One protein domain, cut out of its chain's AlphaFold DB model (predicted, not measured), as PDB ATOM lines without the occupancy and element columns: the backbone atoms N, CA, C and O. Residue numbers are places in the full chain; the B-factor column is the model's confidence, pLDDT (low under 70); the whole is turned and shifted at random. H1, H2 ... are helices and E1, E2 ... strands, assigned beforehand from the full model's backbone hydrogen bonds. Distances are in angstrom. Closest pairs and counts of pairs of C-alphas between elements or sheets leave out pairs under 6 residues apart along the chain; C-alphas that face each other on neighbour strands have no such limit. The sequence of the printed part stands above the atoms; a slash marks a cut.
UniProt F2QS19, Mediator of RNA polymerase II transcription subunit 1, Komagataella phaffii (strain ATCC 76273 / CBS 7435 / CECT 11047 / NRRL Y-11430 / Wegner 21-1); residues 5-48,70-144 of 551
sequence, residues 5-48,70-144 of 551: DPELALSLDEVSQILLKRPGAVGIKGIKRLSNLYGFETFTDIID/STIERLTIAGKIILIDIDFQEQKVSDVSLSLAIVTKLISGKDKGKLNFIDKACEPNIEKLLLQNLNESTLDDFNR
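AT A GLANCE: This is residues 5 to 48 and 70 to 144 of the 551 residues of the protein "Mediator of RNA polymerase II transcription subunit 1" of Komagataella phaffii (strain ATCC 76273 / CBS 7435 / CECT 11047 / NRRL Y-11430 / Wegner 21-1) (UniProt F2QS19). A twisted wall of four strands, E1 to E4, has H3 and H4 over one face and no named helix over the other, and H5 packs on H4. At one end residues 5 to 19, with H1, stick out as an arm, and at the other the long loop of residues 101 to 125 reaches away. The printed part has 119 residues, in the order H1 H2 H3 E1 E2 E3 E4 H4 H5, mixed in class, with an antiparallel sheet E1 E2 E3 E4. It is loose, radius of gyration of the C-alphas 17.9 A, spanning 69 by 31 by 25 A.

HOW THE PARTS SIT: Start at H1, residues 6 to 9, and H2, residues 12 to 20, which are apart. Then look for H3 at 28 to 37, E1 at 41 to 47, E2 at 72 to 78, E3 at 82 to 89 and E4 at 92 to 100. Antiparallel E1 and E2 have N 43 and O 76 within hydrogen-bond range, 2.9 A. E2, E3 and E4 form a meander, each strand the antiparallel neighbour of the one before; find N 75 and O 86 at 2.8 A, N 85 and O 97 at 2.9 A. H3 runs along E2, 8.6 A in height over the sheet, closest C-alphas Ser 35 and Ile 77, 6.8 A. H4, residues 126 to 134, is on the same face, over E4, closest C-alphas Val 96 and Glu 127, 5.6 A. H5, residues 140 to 144, touches H4, closest C-alphas Asn 133 and Phe 142, 5.2 A. Every O i to N i+4 pair is within hydrogen-bond range in H2, H3, H4 and H5; H1 is too short for one.

IN THESE COORDINATES: Find C-alpha 6 at (176.021, 118.065, 96.371), where H1 begins. H3 measures 14.3 A, E3 23.2 A and E4 24.6 A. H5 ends at C-alpha 144, (145.717, 138.119, 97.113).

THE WHOLE: The C-alphas farthest apart, Asp 5 and Lys 110, are 69.7 A apart. Residues 49 to 69 are not printed; C-alphas 48 and 70 are 8.3 A apart. E4 to H4 is a long link. Confidence is under 70 at residues 5 to 25, 70 and 103 to 115.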
ATOM      1  N   ASP A   5     179.606 119.880  98.929       40.88
ATOM      2  CA  ASP A   5     178.202 119.590  99.187       40.88
ATOM      3  C   ASP A   5     177.450 119.405  97.852       40.88
ATOM      4  O   ASP A   5     177.513 120.305  97.006       40.88
ATOM      5  N   PRO A   6     176.768 118.269  97.608       44.75
ATOM      6  CA  PRO A   6     176.021 118.065  96.371       44.75
ATOM      7  C   PRO A   6     174.869 119.066  96.178       44.75
ATOM      8  O   PRO A   6     174.453 119.260  95.038       44.75
ATOM      9  N   GLU A   7     174.396 119.764  97.221       37.91
ATOM     10  CA  GLU A   7     173.429 120.864  97.055       37.91
ATOM     11  C   GLU A   7     174.046 122.118  96.396       37.91
ATOM     12  O   GLU A   7     173.332 122.910  95.780       37.91
ATOM     13  N   LEU A   8     175.377 122.275  96.437       42.91
ATOM     14  CA  LEU A   8     176.117 123.349  95.753       42.91
ATOM     15  C   LEU A   8     176.528 122.994  94.309       42.91
ATOM     16  O   LEU A   8     177.207 123.785  93.657       42.91
ATOM     17  N   ALA A   9     176.118 121.826  93.800       43.62
ATOM     18  CA  ALA A   9     176.460 121.330  92.464       43.62
ATOM     19  C   ALA A   9     175.296 121.382  91.449       43.62
ATOM     20  O   ALA A   9     175.387 120.773  90.383       43.62
ATOM     21  N   LEU A  10     174.213 122.108  91.754       48.31
ATOM     22  CA  LEU A  10     173.116 122.342  90.807       48.31
ATOM     23  C   LEU A  10     173.577 123.222  89.638       48.31
ATOM     24  O   LEU A  10     174.247 124.240  89.824       48.31
ATOM     25  N   SER A  11     173.186 122.848  88.421       57.16
ATOM     26  CA  SER A  11     173.500 123.626  87.222       57.16
ATOM     27  C   SER A  11     172.789 124.987  87.223       57.16
ATOM     28  O   SER A  11     171.719 125.157  87.807       57.16
ATOM     29  N   LEU A  12     173.355 125.977  86.523       48.28
ATOM     30  CA  LEU A  12     172.754 127.315  86.388       48.28
ATOM     31  C   LEU A  12     171.348 127.274  85.753       48.28
ATOM     32  O   LEU A  12     170.503 128.111  86.082       48.28
ATOM     33  N   ASP A  13     171.071 126.265  84.923       51.31
ATOM     34  CA  ASP A  13     169.742 125.985  84.372       51.31
ATOM     35  C   ASP A  13     168.790 125.377  85.410       51.31
ATOM     36  O   ASP A  13     167.621 125.750  85.446       51.31
ATOM     37  N   GLU A  14     169.254 124.499  86.304       50.41
ATOM     38  CA  GLU A  14     168.440 123.993  87.419       50.41
ATOM     39  C   GLU A  14     168.140 125.085  88.445       50.41
ATOM     40  O   GLU A  14     167.000 125.198  88.895       50.41
ATOM     41  N   VAL A  15     169.114 125.942  88.761       51.78
ATOM     42  CA  VAL A  15     168.899 127.130  89.600       51.78
ATOM     43  C   VAL A  15     167.904 128.078  88.924       51.78
ATOM     44  O   VAL A  15     166.958 128.522  89.574       51.78
ATOM     45  N   SER A  16     168.017 128.313  87.613       47.16
ATOM     46  CA  SER A  16     167.039 129.107  86.853       47.16
ATOM     47  C   SER A  16     165.651 128.457  86.827       47.16
ATOM     48  O   SER A  16     164.654 129.138  87.042       47.16
ATOM     49  N   GLN A  17     165.557 127.135  86.672       50.25
ATOM     50  CA  GLN A  17     164.313 126.363  86.778       50.25
ATOM     51  C   GLN A  17     163.710 126.420  88.190       50.25
ATOM     52  O   GLN A  17     162.491 126.419  88.332       50.25
ATOM     53  N   ILE A  18     164.524 126.469  89.247       49.34
ATOM     54  CA  ILE A  18     164.076 126.619  90.642       49.34
ATOM     55  C   ILE A  18     163.607 128.057  90.916       49.34
ATOM     56  O   ILE A  18     162.600 128.252  91.597       49.34
ATOM     57  N   LEU A  19     164.259 129.060  90.325       45.69
ATOM     58  CA  LEU A  19     163.831 130.460  90.385       45.69
ATOM     59  C   LEU A  19     162.543 130.706  89.574       45.69
ATOM     60  O   LEU A  19     161.648 131.387  90.069       45.69
ATOM     61  N   LEU A  20     162.384 130.065  88.410       47.47
ATOM     62  CA  LEU A  20     161.132 130.014  87.635       47.47
ATOM     63  C   LEU A  20     160.003 129.262  88.369       47.47
ATOM     64  O   LEU A  20     158.830 129.508  88.106       47.47
ATOM     65  N   LYS A  21     160.331 128.375  89.322       45.22
ATOM     66  CA  LYS A  21     159.370 127.697  90.220       45.22
ATOM     67  C   LYS A  21     158.987 128.532  91.454       45.22
ATOM     68  O   LYS A  21     158.283 128.019  92.336       45.22
ATOM     69  N   ARG A  22     159.413 129.800  91.556       51.41
ATOM     70  CA  ARG A  22     158.834 130.742  92.531       51.41
ATOM     71  C   ARG A  22     157.347 130.976  92.208       51.41
ATOM     72  O   ARG A  22     156.994 130.969  91.033       51.41
ATOM     73  N   PRO A  23     156.479 131.243  93.206       51.16
ATOM     74  CA  PRO A  23     155.044 131.466  92.982       51.16
ATOM     75  C   PRO A  23     154.666 132.665  92.095       51.16
ATOM     76  O   PRO A  23     153.481 132.894  91.917       51.16
ATOM     77  N   GLY A  24     155.629 133.432  91.569       52.41
ATOM     78  CA  GLY A  24     155.364 134.584  90.708       52.41
ATOM     79  C   GLY A  24     155.032 134.221  89.259       52.41
ATOM     80  O   GLY A  24     154.178 134.871  88.676       52.41
ATOM     81  N   ALA A  25     155.655 133.198  88.663       63.50
ATOM     82  CA  ALA A  25     155.493 132.945  87.228       63.50
ATOM     83  C   ALA A  25     154.064 132.485  86.873       63.50
ATOM     84  O   ALA A  25     153.615 131.424  87.324       63.50
ATOM     85  N   VAL A  26     153.371 133.263  86.033       70.44
ATOM     86  CA  VAL A  26     152.052 132.900  85.498       70.44
ATOM     87  C   VAL A  26     152.162 131.631  84.658       70.44
ATOM     88  O   VAL A  26     152.954 131.536  83.724       70.44
ATOM     89  N   GLY A  27     151.337 130.645  84.994       82.69
ATOM     90  CA  GLY A  27     151.225 129.393  84.263       82.69
ATOM     91  C   GLY A  27     150.510 128.332  85.086       82.69
ATOM     92  O   GLY A  27     150.471 128.399  86.319       82.69
ATOM     93  N   ILE A  28     149.972 127.317  84.410       86.75
ATOM     94  CA  ILE A  28     149.093 126.292  84.998       86.75
ATOM     95  C   ILE A  28     149.697 125.661  86.262       86.75
ATOM     96  O   ILE A  28     149.019 125.535  87.278       86.75
ATOM     97  N   LYS A  29     150.995 125.325  86.260       86.19
ATOM     98  CA  LYS A  29     151.680 124.744  87.433       86.19
ATOM     99  C   LYS A  29     151.777 125.711  88.623       86.19
ATOM    100  O   LYS A  29     151.640 125.267  89.763       86.19
ATOM    101  N   GLY A  30     152.003 127.002  88.370       84.44
ATOM    102  CA  GLY A  30     152.055 128.038  89.408       84.44
ATOM    103  C   GLY A  30     150.685 128.238  90.051       84.44
ATOM    104  O   GLY A  30     150.550 128.137  91.269       84.44
ATOM    105  N   ILE A  31     149.654 128.389  89.217       89.06
ATOM    106  CA  ILE A  31     148.262 128.578  89.643       89.06
ATOM    107  C   ILE A  31     147.741 127.346  90.399       89.06
ATOM    108  O   ILE A  31     147.156 127.504  91.471       89.06
ATOM    109  N   LYS A  32     148.013 126.119  89.924       90.94
ATOM    110  CA  LYS A  32     147.672 124.881  90.656       90.94
ATOM    111  C   LYS A  32     148.301 124.847  92.049       90.94
ATOM    112  O   LYS A  32     147.603 124.628  93.034       90.94
ATOM    113  N   ARG A  33     149.607 125.118  92.158       86.00
ATOM    114  CA  ARG A  33     150.317 125.144  93.451       86.00
ATOM    115  C   ARG A  33     149.708 126.163  94.419       86.00
ATOM    116  O   ARG A  33     149.581 125.874  95.606       86.00
ATOM    117  N   LEU A  34     149.347 127.335  93.906       87.25
ATOM    118  CA  LEU A  34     148.761 128.431  94.670       87.25
ATOM    119  C   LEU A  34     147.339 128.110  95.157       87.25
ATOM    120  O   LEU A  34     147.011 128.331  96.318       87.25
ATOM    121  N   SER A  35     146.524 127.518  94.285       90.25
ATOM    122  CA  SER A  35     145.161 127.073  94.591       90.25
ATOM    123  C   SER A  35     145.150 125.984  95.662       90.25
ATOM    124  O   SER A  35     144.427 126.093  96.654       90.25
ATOM    125  N   ASN A  36     146.036 124.995  95.529       87.25
ATOM    126  CA  ASN A  36     146.181 123.911  96.498       87.25
ATOM    127  C   ASN A  36     146.634 124.424  97.883       87.25
ATOM    128  O   ASN A  36     146.189 123.895  98.899       87.25
ATOM    129  N   LEU A  37     147.462 125.479  97.955       86.81
ATOM    130  CA  LEU A  37     147.849 126.122  99.227       86.81
ATOM    131  C   LEU A  37     146.641 126.727  99.962       86.81
ATOM    132  O   LEU A  37     146.607 126.759 101.192       86.81
ATOM    133  N   TYR A  38     145.624 127.155  99.216       86.44
ATOM    134  CA  TYR A  38     144.353 127.616  99.759       86.44
ATOM    135  C   TYR A  38     143.308 126.504  99.929       86.44
ATOM    136  O   TYR A  38     142.200 126.792 100.374       86.44
ATOM    137  N   GLY A  39     143.659 125.239  99.695       85.69
ATOM    138  CA  GLY A  39     142.757 124.099  99.872       85.69
ATOM    139  C   GLY A  39     141.689 123.974  98.786       85.69
ATOM    140  O   GLY A  39     140.652 123.372  99.041       85.69
ATOM    141  N   PHE A  40     141.928 124.553  97.607       90.25
ATOM    142  CA  PHE A  40     141.139 124.271  96.411       90.25
ATOM    143  C   PHE A  40     141.646 123.008  95.710       90.25
ATOM    144  O   PHE A  40     142.851 122.743  95.689       90.25
ATOM    145  N   GLU A  41     140.736 122.268  95.087       93.31
ATOM    146  CA  GLU A  41     141.067 121.206  94.136       93.31
ATOM    147  C   GLU A  41     141.318 121.813  92.749       93.31
ATOM    148  O   GLU A  41     140.798 122.884  92.427       93.31
ATOM    149  N   THR A  42     142.138 121.160  91.917       93.88
ATOM    150  CA  THR A  42     142.441 121.663  90.569       93.88
ATOM    151  C   THR A  42     142.437 120.580  89.495       93.88
ATOM    152  O   THR A  42     143.134 119.569  89.593       93.88
ATOM    153  N   PHE A  43     141.701 120.847  88.418       93.12
ATOM    154  CA  PHE A  43     141.500 119.955  87.274       93.12
ATOM    155  C   PHE A  43     142.066 120.597  86.004       93.12
ATOM    156  O   PHE A  43     142.197 121.816  85.934       93.12
ATOM    157  N   THR A  44     142.457 119.790  85.018       91.88
ATOM    158  CA  THR A  44     142.908 120.299  83.712       91.88
ATOM    159  C   THR A  44     142.356 119.451  82.592       91.88
ATOM    160  O   THR A  44     142.681 118.264  82.535       91.88
ATOM    161  N   ASP A  45     141.621 120.097  81.696       90.25
ATOM    162  CA  ASP A  45     140.959 119.489  80.549       90.25
ATOM    163  C   ASP A  45     141.453 120.139  79.252       90.25
ATOM    164  O   ASP A  45     141.771 121.328  79.215       90.25
ATOM    165  N   ILE A  46     141.492 119.368  78.165       88.19
ATOM    166  CA  ILE A  46     141.774 119.891  76.823       88.19
ATOM    167  C   ILE A  46     140.442 119.996  76.084       88.19
ATOM    168  O   ILE A  46     139.766 118.995  75.843       88.19
ATOM    169  N   ILE A  47     140.052 121.220  75.742       83.38
ATOM    170  CA  ILE A  47     138.825 121.522  75.013       83.38
ATOM    171  C   ILE A  47     139.179 121.654  73.534       83.38
ATOM    172  O   ILE A  47     139.611 122.712  73.074       83.38
ATOM    173  N   ASP A  48     138.948 120.580  72.777       75.44
ATOM    174  CA  ASP A  48     139.045 120.614  71.319       75.44
ATOM    175  C   ASP A  48     137.893 121.452  70.731       75.44
ATOM    176  O   ASP A  48     136.722 121.051  70.823       75.44
ATOM    177  N   SER A  70     143.354 126.881  67.694       69.62
ATOM    178  CA  SER A  70     144.280 126.463  68.737       69.62
ATOM    179  C   SER A  70     143.531 125.733  69.853       69.62
ATOM    180  O   SER A  70     142.431 126.115  70.262       69.62
ATOM    181  N   THR A  71     144.116 124.627  70.308       83.50
ATOM    182  CA  THR A  71     143.567 123.832  71.404       83.50
ATOM    183  C   THR A  71     143.517 124.675  72.672       83.50
ATOM    184  O   THR A  71     144.483 125.359  73.015       83.50
ATOM    185  N   ILE A  72     142.376 124.637  73.362       88.50
ATOM    186  CA  ILE A  72     142.179 125.377  74.608       88.50
ATOM    187  C   ILE A  72     142.473 124.423  75.763       88.50
ATOM    188  O   ILE A  72     141.780 123.420  75.927       88.50
ATOM    189  N   GLU A  73     143.487 124.720  76.571       92.00
ATOM    190  CA  GLU A  73     143.748 123.996  77.820       92.00
ATOM    191  C   GLU A  73     143.027 124.732  78.957       92.00
ATOM    192  O   GLU A  73     143.353 125.876  79.259       92.00
ATOM    193  N   ARG A  74     142.024 124.107  79.578       93.75
ATOM    194  CA  ARG A  74     141.273 124.683  80.701       93.75
ATOM    195  C   ARG A  74     141.858 124.205  82.020       93.75
ATOM    196  O   ARG A  74     141.986 123.005  82.238       93.75
ATOM    197  N   LEU A  75     142.144 125.134  82.925       95.38
ATOM    198  CA  LEU A  75     142.421 124.881  84.337       95.38
ATOM    199  C   LEU A  75     141.193 125.275  85.162       95.38
ATOM    200  O   LEU A  75     140.888 126.458  85.274       95.38
ATOM    201  N   THR A  76     140.536 124.302  85.787       95.94
ATOM    202  CA  THR A  76     139.453 124.558  86.746       95.94
ATOM    203  C   THR A  76     140.005 124.524  88.167       95.94
ATOM    204  O   THR A  76     140.689 123.572  88.548       95.94
ATOM    205  N   ILE A  77     139.692 125.548  88.957       95.69
ATOM    206  CA  ILE A  77     139.938 125.636  90.400       95.69
ATOM    207  C   ILE A  77     138.593 125.466  91.109       95.69
ATOM    208  O   ILE A  77     137.679 126.259  90.884       95.69
ATOM    209  N   ALA A  78     138.470 124.458  91.969       93.62
ATOM    210  CA  ALA A  78     137.229 124.118  92.658       93.62
ATOM    211  C   ALA A  78     137.355 124.253  94.181       93.62
ATOM    212  O   ALA A  78     138.280 123.721  94.796       93.62
ATOM    213  N   GLY A  79     136.397 124.951  94.786       88.88
ATOM    214  CA  GLY A  79     136.133 124.953  96.223       88.88
ATOM    215  C   GLY A  79     134.797 124.297  96.556       88.88
ATOM    216  O   GLY A  79     134.218 123.570  95.751       88.88
ATOM    217  N   LYS A  80     134.290 124.560  97.762       85.88
ATOM    218  CA  LYS A  80     133.006 124.023  98.243       85.88
ATOM    219  C   LYS A  80     131.797 124.635  97.536       85.88
ATOM    220  O   LYS A  80     130.756 123.990  97.434       85.88
ATOM    221  N   ILE A  81     131.910 125.902  97.149       85.00
ATOM    222  CA  ILE A  81     130.870 126.697  96.491       85.00
ATOM    223  C   ILE A  81     131.395 127.465  95.279       85.00
ATOM    224  O   ILE A  81     130.584 127.839  94.440       85.00
ATOM    225  N   ILE A  82     132.703 127.706  95.172       90.38
ATOM    226  CA  ILE A  82     133.319 128.419  94.046       90.38
ATOM    227  C   ILE A  82     133.895 127.466  92.992       90.38
ATOM    228  O   ILE A  82     134.522 126.460  93.316       90.38
ATOM    229  N   LEU A  83     133.729 127.827  91.723       93.25
ATOM    230  CA  LEU A  83     134.428 127.253  90.576       93.25
ATOM    231  C   LEU A  83     135.024 128.403  89.758       93.25
ATOM    232  O   LEU A  83     134.306 129.336  89.395       93.25
ATOM    233  N   ILE A  84     136.326 128.345  89.482       95.50
ATOM    234  CA  ILE A  84     137.033 129.300  88.622       95.50
ATOM    235  C   ILE A  84     137.638 128.518  87.458       95.50
ATOM    236  O   ILE A  84     138.595 127.772  87.655       95.50
ATOM    237  N   ASP A  85     137.102 128.701  86.257       95.38
ATOM    238  CA  ASP A  85     137.689 128.161  85.031       95.38
ATOM    239  C   ASP A  85     138.632 129.199  84.423       95.38
ATOM    240  O   ASP A  85     138.250 130.356  84.255       95.38
ATOM    241  N   ILE A  86     139.846 128.784  84.073       95.50
ATOM    242  CA  ILE A  86     140.873 129.607  83.434       95.50
ATOM    243  C   ILE A  86     141.250 128.922  82.120       95.50
ATOM    244  O   ILE A  86     141.824 127.834  82.135       95.50
ATOM    245  N   ASP A  87     140.926 129.548  80.993       94.12
ATOM    246  CA  ASP A  87     141.252 129.027  79.664       94.12
ATOM    247  C   ASP A  87     142.628 129.523  79.215       94.12
ATOM    248  O   ASP A  87     142.937 130.713  79.321       94.12
ATOM    249  N   PHE A  88     143.439 128.611  78.679       91.81
ATOM    250  CA  PHE A  88     144.739 128.895  78.087       91.81
ATOM    251  C   PHE A  88     144.723 128.633  76.582       91.81
ATOM    252  O   PHE A  88     144.323 127.562  76.127       91.81
ATOM    253  N   GLN A  89     145.242 129.591  75.818       90.31
ATOM    254  CA  GLN A  89     145.535 129.474  74.390       90.31
ATOM    255  C   GLN A  89     147.005 129.833  74.180       90.31
ATOM    256  O   GLN A  89     147.469 130.858  74.675       90.31
ATOM    257  N   GLU A  90     147.763 128.979  73.487       85.25
ATOM    258  CA  GLU A  90     149.201 129.201  73.228       85.25
ATOM    259  C   GLU A  90     150.013 129.506  74.512       85.25
ATOM    260  O   GLU A  90     150.900 130.358  74.528       85.25
ATOM    261  N   GLN A  91     149.688 128.812  75.613       81.31
ATOM    262  CA  GLN A  91     150.254 129.001  76.963       81.31
ATOM    263  C   GLN A  91     149.959 130.359  77.638       81.31
ATOM    264  O   GLN A  91     150.468 130.617  78.728       81.31
ATOM    265  N   LYS A  92     149.107 131.208  77.052       87.31
ATOM    266  CA  LYS A  92     148.626 132.468  77.647       87.31
ATOM    267  C   LYS A  92     147.199 132.316  78.155       87.31
ATOM    268  O   LYS A  92     146.420 131.577  77.561       87.31
ATOM    269  N   VAL A  93     146.844 133.040  79.215       90.56
ATOM    270  CA  VAL A  93     145.460 133.090  79.709       90.56
ATOM    271  C   VAL A  93     144.597 133.842  78.691       90.56
ATOM    272  O   VAL A  93     144.855 135.010  78.409       90.56
ATOM    273  N   SER A  94     143.582 133.179  78.138       91.75
ATOM    274  CA  SER A  94     142.646 133.767  77.174       91.75
ATOM    275  C   SER A  94     141.338 134.228  77.812       91.75
ATOM    276  O   SER A  94     140.777 135.227  77.370       91.75
ATOM    277  N   ASP A  95     140.848 133.511  78.827       92.94
ATOM    278  CA  ASP A  95     139.591 133.830  79.514       92.94
ATOM    279  C   ASP A  95     139.606 133.325  80.965       92.94
ATOM    280  O   ASP A  95     140.341 132.392  81.303       92.94
ATOM    281  N   VAL A  96     138.785 133.936  81.819       93.75
ATOM    282  CA  VAL A  96     138.527 133.491  83.195       93.75
ATOM    283  C   VAL A  96     137.030 133.575  83.449       93.75
ATOM    284  O   VAL A  96     136.441 134.639  83.287       93.75
ATOM    285  N   SER A  97     136.417 132.488  83.918       92.94
ATOM    286  CA  SER A  97     135.012 132.496  84.327       92.94
ATOM    287  C   SER A  97     134.823 132.017  85.763       92.94
ATOM    288  O   SER A  97     135.479 131.084  86.223       92.94
ATOM    289  N   LEU A  98     133.913 132.678  86.473       91.19
ATOM    290  CA  LEU A  98     133.556 132.437  87.861       91.19
ATOM    291  C   LEU A  98     132.126 131.893  87.921       91.19
ATOM    292  O   LEU A  98     131.179 132.527  87.446       91.19
ATOM    293  N   SER A  99     131.973 130.731  88.545       88.94
ATOM    294  CA  SER A  99     130.687 130.111  88.857       88.94
ATOM    295  C   SER A  99     130.581 129.862  90.357       88.94
ATOM    296  O   SER A  99     131.565 129.530  91.017       88.94
ATOM    297  N   LEU A 100     129.382 130.035  90.911       84.31
ATOM    298  CA  LEU A 100     129.113 129.870  92.337       84.31
ATOM    299  C   LEU A 100     127.879 128.988  92.539       84.31
ATOM    300  O   LEU A 100     126.847 129.205  91.907       84.31
ATOM    301  N   ALA A 101     127.957 128.035  93.468       79.81
ATOM    302  CA  ALA A 101     126.859 127.157  93.884       79.81
ATOM    303  C   ALA A 101     125.847 127.870  94.814       79.81
ATOM    304  O   ALA A 101     125.291 127.277  95.739       79.81
ATOM    305  N   ILE A 102     125.637 129.167  94.580       72.88
ATOM    306  CA  ILE A 102     124.845 130.095  95.386       72.88
ATOM    307  C   ILE A 102     123.855 130.813  94.478       72.88
ATOM    308  O   ILE A 102     124.215 131.325  93.417       72.88
ATOM    309  N   VAL A 103     122.608 130.921  94.933       66.56
ATOM    310  CA  VAL A 103     121.635 131.827  94.323       66.56
ATOM    311  C   VAL A 103     121.884 133.225  94.886       66.56
ATOM    312  O   VAL A 103     121.587 133.494  96.052       66.56
ATOM    313  N   THR A 104     122.429 134.125  94.069       62.81
ATOM    314  CA  THR A 104     122.564 135.537  94.445       62.81
ATOM    315  C   THR A 104     121.178 136.131  94.687       62.81
ATOM    316  O   THR A 104     120.308 136.128  93.812       62.81
ATOM    317  N   LYS A 105     120.936 136.617  95.907       61.44
ATOM    318  CA  LYS A 105     119.644 137.205  96.268       61.44
ATOM    319  C   LYS A 105     119.507 138.566  95.606       61.44
ATOM    320  O   LYS A 105     120.300 139.466  95.856       61.44
ATOM    321  N   LEU A 106     118.472 138.738  94.789       59.47
ATOM    322  CA  LEU A 106     118.207 140.007  94.119       59.47
ATOM    323  C   LEU A 106     117.468 140.958  95.073       59.47
ATOM    324  O   LEU A 106     116.241 140.991  95.089       59.47
ATOM    325  N   ILE A 107     118.228 141.720  95.870       60.75
ATOM    326  CA  ILE A 107     117.712 142.557  96.976       60.75
ATOM    327  C   ILE A 107     116.674 143.595  96.497       60.75
ATOM    328  O   ILE A 107     115.774 143.981  97.241       60.75
ATOM    329  N   SER A 108     116.753 144.047  95.239       58.72
ATOM    330  CA  SER A 108     115.757 144.950  94.652       58.72
ATOM    331  C   SER A 108     115.756 144.919  93.124       58.72
ATOM    332  O   SER A 108     116.795 144.922  92.464       58.72
ATOM    333  N   GLY A 109     114.555 144.961  92.539       55.66
ATOM    334  CA  GLY A 109     114.361 145.012  91.087       55.66
ATOM    335  C   GLY A 109     114.781 146.331  90.425       55.66
ATOM    336  O   GLY A 109     114.955 146.343  89.208       55.66
ATOM    337  N   LYS A 110     114.956 147.419  91.194       57.62
ATOM    338  CA  LYS A 110     115.415 148.728  90.685       57.62
ATOM    339  C   LYS A 110     116.939 148.842  90.595       57.62
ATOM    340  O   LYS A 110     117.432 149.655  89.820       57.62
ATOM    341  N   ASP A 111     117.667 148.014  91.343       54.19
ATOM    342  CA  ASP A 111     119.124 148.127  91.523       54.19
ATOM    343  C   ASP A 111     119.898 147.007  90.800       54.19
ATOM    344  O   ASP A 111     121.091 146.799  91.039       54.19
ATOM    345  N   LYS A 112     119.213 146.287  89.895       50.38
ATOM    346  CA  LYS A 112     119.778 145.226  89.048       50.38
ATOM    347  C   LYS A 112     121.088 145.677  88.390       50.38
ATOM    348  O   LYS A 112     121.105 146.678  87.677       50.38
ATOM    349  N   GLY A 113     122.156 144.907  88.603       51.50
ATOM    350  CA  GLY A 113     123.433 145.056  87.904       51.50
ATOM    351  C   GLY A 113     124.328 146.226  88.320       51.50
ATOM    352  O   GLY A 113     125.351 146.420  87.674       51.50
ATOM    353  N   LYS A 114     124.000 147.014  89.360       60.38
ATOM    354  CA  LYS A 114     124.843 148.169  89.745       60.38
ATOM    355  C   LYS A 114     125.886 147.894  90.827       60.38
ATOM    356  O   LYS A 114     126.998 148.389  90.699       60.38
ATOM    357  N   LEU A 115     125.539 147.159  91.889       66.00
ATOM    358  CA  LEU A 115     126.425 146.921  93.044       66.00
ATOM    359  C   LEU A 115     126.239 145.534  93.671       66.00
ATOM    360  O   LEU A 115     126.034 145.386  94.880       66.00
ATOM    361  N   ASN A 116     126.321 144.506  92.836       72.12
ATOM    362  CA  ASN A 116     126.427 143.129  93.287       72.12
ATOM    363  C   ASN A 116     127.871 142.660  93.091       72.12
ATOM    364  O   ASN A 116     128.391 142.683  91.981       72.12
ATOM    365  N   PHE A 117     128.499 142.230  94.186       72.25
ATOM    366  CA  PHE A 117     129.882 141.749  94.244       72.25
ATOM    367  C   PHE A 117     130.205 140.675  93.182       72.25
ATOM    368  O   PHE A 117     131.336 140.607  92.710       72.25
ATOM    369  N   ILE A 118     129.210 139.873  92.790       74.88
ATOM    370  CA  ILE A 118     129.335 138.715  91.890       74.88
ATOM    371  C   ILE A 118     128.751 138.965  90.490       74.88
ATOM    372  O   ILE A 118     129.055 138.221  89.558       74.88
ATOM    373  N   ASP A 119     127.882 139.963  90.322       75.56
ATOM    374  CA  ASP A 119     127.134 140.128  89.071       75.56
ATOM    375  C   ASP A 119     128.072 140.504  87.920       75.56
ATOM    376  O   ASP A 119     128.813 141.486  87.982       75.56
ATOM    377  N   LYS A 120     128.007 139.725  86.836       74.19
ATOM    378  CA  LYS A 120     128.822 139.933  85.638       74.19
ATOM    379  C   LYS A 120     128.517 141.265  84.943       74.19
ATOM    380  O   LYS A 120     129.330 141.704  84.140       74.19
ATOM    381  N   ALA A 121     127.373 141.890  85.242       71.88
ATOM    382  CA  ALA A 121     126.997 143.212  84.748       71.88
ATOM    383  C   ALA A 121     127.639 144.386  85.518       71.88
ATOM    384  O   ALA A 121     127.588 145.517  85.034       71.88
ATOM    385  N   CYS A 122     128.226 144.155  86.699       72.81
ATOM    386  CA  CYS A 122     128.943 145.190  87.445       72.81
ATOM    387  C   CYS A 122     130.365 145.360  86.892       72.81
ATOM    388  O   CYS A 122     131.100 144.387  86.794       72.81
ATOM    389  N   GLU A 123     130.789 146.590  86.591       73.06
ATOM    390  CA  GLU A 123     132.167 146.883  86.170       73.06
ATOM    391  C   GLU A 123     132.950 147.596  87.289       73.06
ATOM    392  O   GLU A 123     132.446 148.587  87.826       73.06
ATOM    393  N   PRO A 124     134.188 147.166  87.609       77.12
ATOM    394  CA  PRO A 124     134.857 145.959  87.112       77.12
ATOM    395  C   PRO A 124     134.295 144.673  87.752       77.12
ATOM    396  O   PRO A 124     134.134 144.587  88.974       77.12
ATOM    397  N   ASN A 125     134.022 143.650  86.935       85.62
ATOM    398  CA  ASN A 125     133.574 142.346  87.437       85.62
ATOM    399  C   ASN A 125     134.772 141.511  87.942       85.62
ATOM    400  O   ASN A 125     135.925 141.768  87.582       85.62
ATOM    401  N   ILE A 126     134.512 140.506  88.790       89.06
ATOM    402  CA  ILE A 126     135.583 139.663  89.358       89.06
ATOM    403  C   ILE A 126     136.337 138.900  88.258       89.06
ATOM    404  O   ILE A 126     137.554 138.788  88.331       89.06
ATOM    405  N   GLU A 127     135.645 138.408  87.232       91.50
ATOM    406  CA  GLU A 127     136.232 137.613  86.142       91.50
ATOM    407  C   GLU A 127     137.309 138.385  85.370       91.50
ATOM    408  O   GLU A 127     138.441 137.924  85.247       91.50
ATOM    409  N   LYS A 128     136.989 139.608  84.935       90.38
ATOM    410  CA  LYS A 128     137.904 140.531  84.256       90.38
ATOM    411  C   LYS A 128     139.078 140.923  85.135       90.38
ATOM    412  O   LYS A 128     140.185 141.045  84.626       90.38
ATOM    413  N   LEU A 129     138.849 141.118  86.431       91.31
ATOM    414  CA  LEU A 129     139.915 141.451  87.369       91.31
ATOM    415  C   LEU A 129     140.850 140.250  87.575       91.31
ATOM    416  O   LEU A 129     142.062 140.393  87.466       91.31
ATOM    417  N   LEU A 130     140.318 139.039  87.767       92.81
ATOM    418  CA  LEU A 130     141.137 137.824  87.822       92.81
ATOM    419  C   LEU A 130     141.897 137.588  86.507       92.81
ATOM    420  O   LEU A 130     143.057 137.198  86.562       92.81
ATOM    421  N   LEU A 131     141.294 137.875  85.348       93.19
ATOM    422  CA  LEU A 131     141.957 137.840  84.041       93.19
ATOM    423  C   LEU A 131     143.056 138.910  83.914       93.19
ATOM    424  O   LEU A 131     144.109 138.620  83.353       93.19
ATOM    425  N   GLN A 132     142.854 140.125  84.434       92.06
ATOM    426  CA  GLN A 132     143.881 141.175  84.461       92.06
ATOM    427  C   GLN A 132     145.090 140.724  85.281       92.06
ATOM    428  O   GLN A 132     146.191 140.680  84.740       92.06
ATOM    429  N   ASN A 133     144.868 140.264  86.514       91.00
ATOM    430  CA  ASN A 133     145.914 139.700  87.370       91.00
ATOM    431  C   ASN A 133     146.563 138.451  86.727       91.00
ATOM    432  O   ASN A 133     147.758 138.213  86.869       91.00
ATOM    433  N   LEU A 134     145.767 137.664  85.989       91.06
ATOM    434  CA  LEU A 134     146.167 136.585  85.074       91.06
ATOM    435  C   LEU A 134     147.238 136.980  84.040       91.06
ATOM    436  O   LEU A 134     148.033 136.147  83.615       91.06
ATOM    437  N   ASN A 135     147.231 138.235  83.594       89.31
ATOM    438  CA  ASN A 135     148.091 138.746  82.525       89.31
ATOM    439  C   ASN A 135     149.279 139.583  83.041       89.31
ATOM    440  O   ASN A 135     150.058 140.100  82.237       89.31
ATOM    441  N   GLU A 136     149.436 139.718  84.358       86.81
ATOM    442  CA  GLU A 136     150.591 140.382  84.966       86.81
ATOM    443  C   GLU A 136     151.859 139.512  84.916       86.81
ATOM    444  O   GLU A 136     151.826 138.309  84.663       86.81
ATOM    445  N   SER A 137     153.021 140.116  85.178       80.06
ATOM    446  CA  SER A 137     154.286 139.371  85.274       80.06
ATOM    447  C   SER A 137     154.380 138.487  86.522       80.06
ATOM    448  O   SER A 137     155.209 137.574  86.556       80.06
ATOM    449  N   THR A 138     153.583 138.778  87.556       82.38
ATOM    450  CA  THR A 138     153.574 138.051  88.827       82.38
ATOM    451  C   THR A 138     152.159 137.683  89.261       82.38
ATOM    452  O   THR A 138     151.232 138.472  89.150       82.38
ATOM    453  N   LEU A 139     151.984 136.492  89.839       84.94
ATOM    454  CA  LEU A 139     150.705 136.049  90.412       84.94
ATOM    455  C   LEU A 139     150.344 136.740  91.750       84.94
ATOM    456  O   LEU A 139     149.502 136.220  92.476       84.94
ATOM    457  N   ASP A 140     150.956 137.867  92.125       85.25
ATOM    458  CA  ASP A 140     150.838 138.435  93.479       85.25
ATOM    459  C   ASP A 140     149.432 138.975  93.791       85.25
ATOM    460  O   ASP A 140     148.856 138.640  94.834       85.25
ATOM    461  N   ASP A 141     148.821 139.737  92.880       86.69
ATOM    462  CA  ASP A 141     147.445 140.203  93.080       86.69
ATOM    463  C   ASP A 141     146.416 139.093  92.791       86.69
ATOM    464  O   ASP A 141     145.360 139.040  93.429       86.69
ATOM    465  N   PHE A 142     146.713 138.121  91.916       91.06
ATOM    466  CA  PHE A 142     145.878 136.915  91.779       91.06
ATOM    467  C   PHE A 142     145.857 136.100  93.086       91.06
ATOM    468  O   PHE A 142     144.790 135.733  93.574       91.06
ATOM    469  N   ASN A 143     147.021 135.892  93.705       89.81
ATOM    470  CA  ASN A 143     147.204 135.255  95.010       89.81
ATOM    471  C   ASN A 143     146.398 135.960  96.110       89.81
ATOM    472  O   ASN A 143     145.650 135.322  96.858       89.81
ATOM    473  N   ARG A 144     146.483 137.295  96.168       87.62
ATOM    474  CA  ARG A 144     145.717 138.119  97.113       87.62
ATOM    475  C   ARG A 144     144.208 137.888  96.997       87.62
ATOM    476  O   ARG A 144     143.535 137.763  98.023       87.62
TER     477      ARG A 144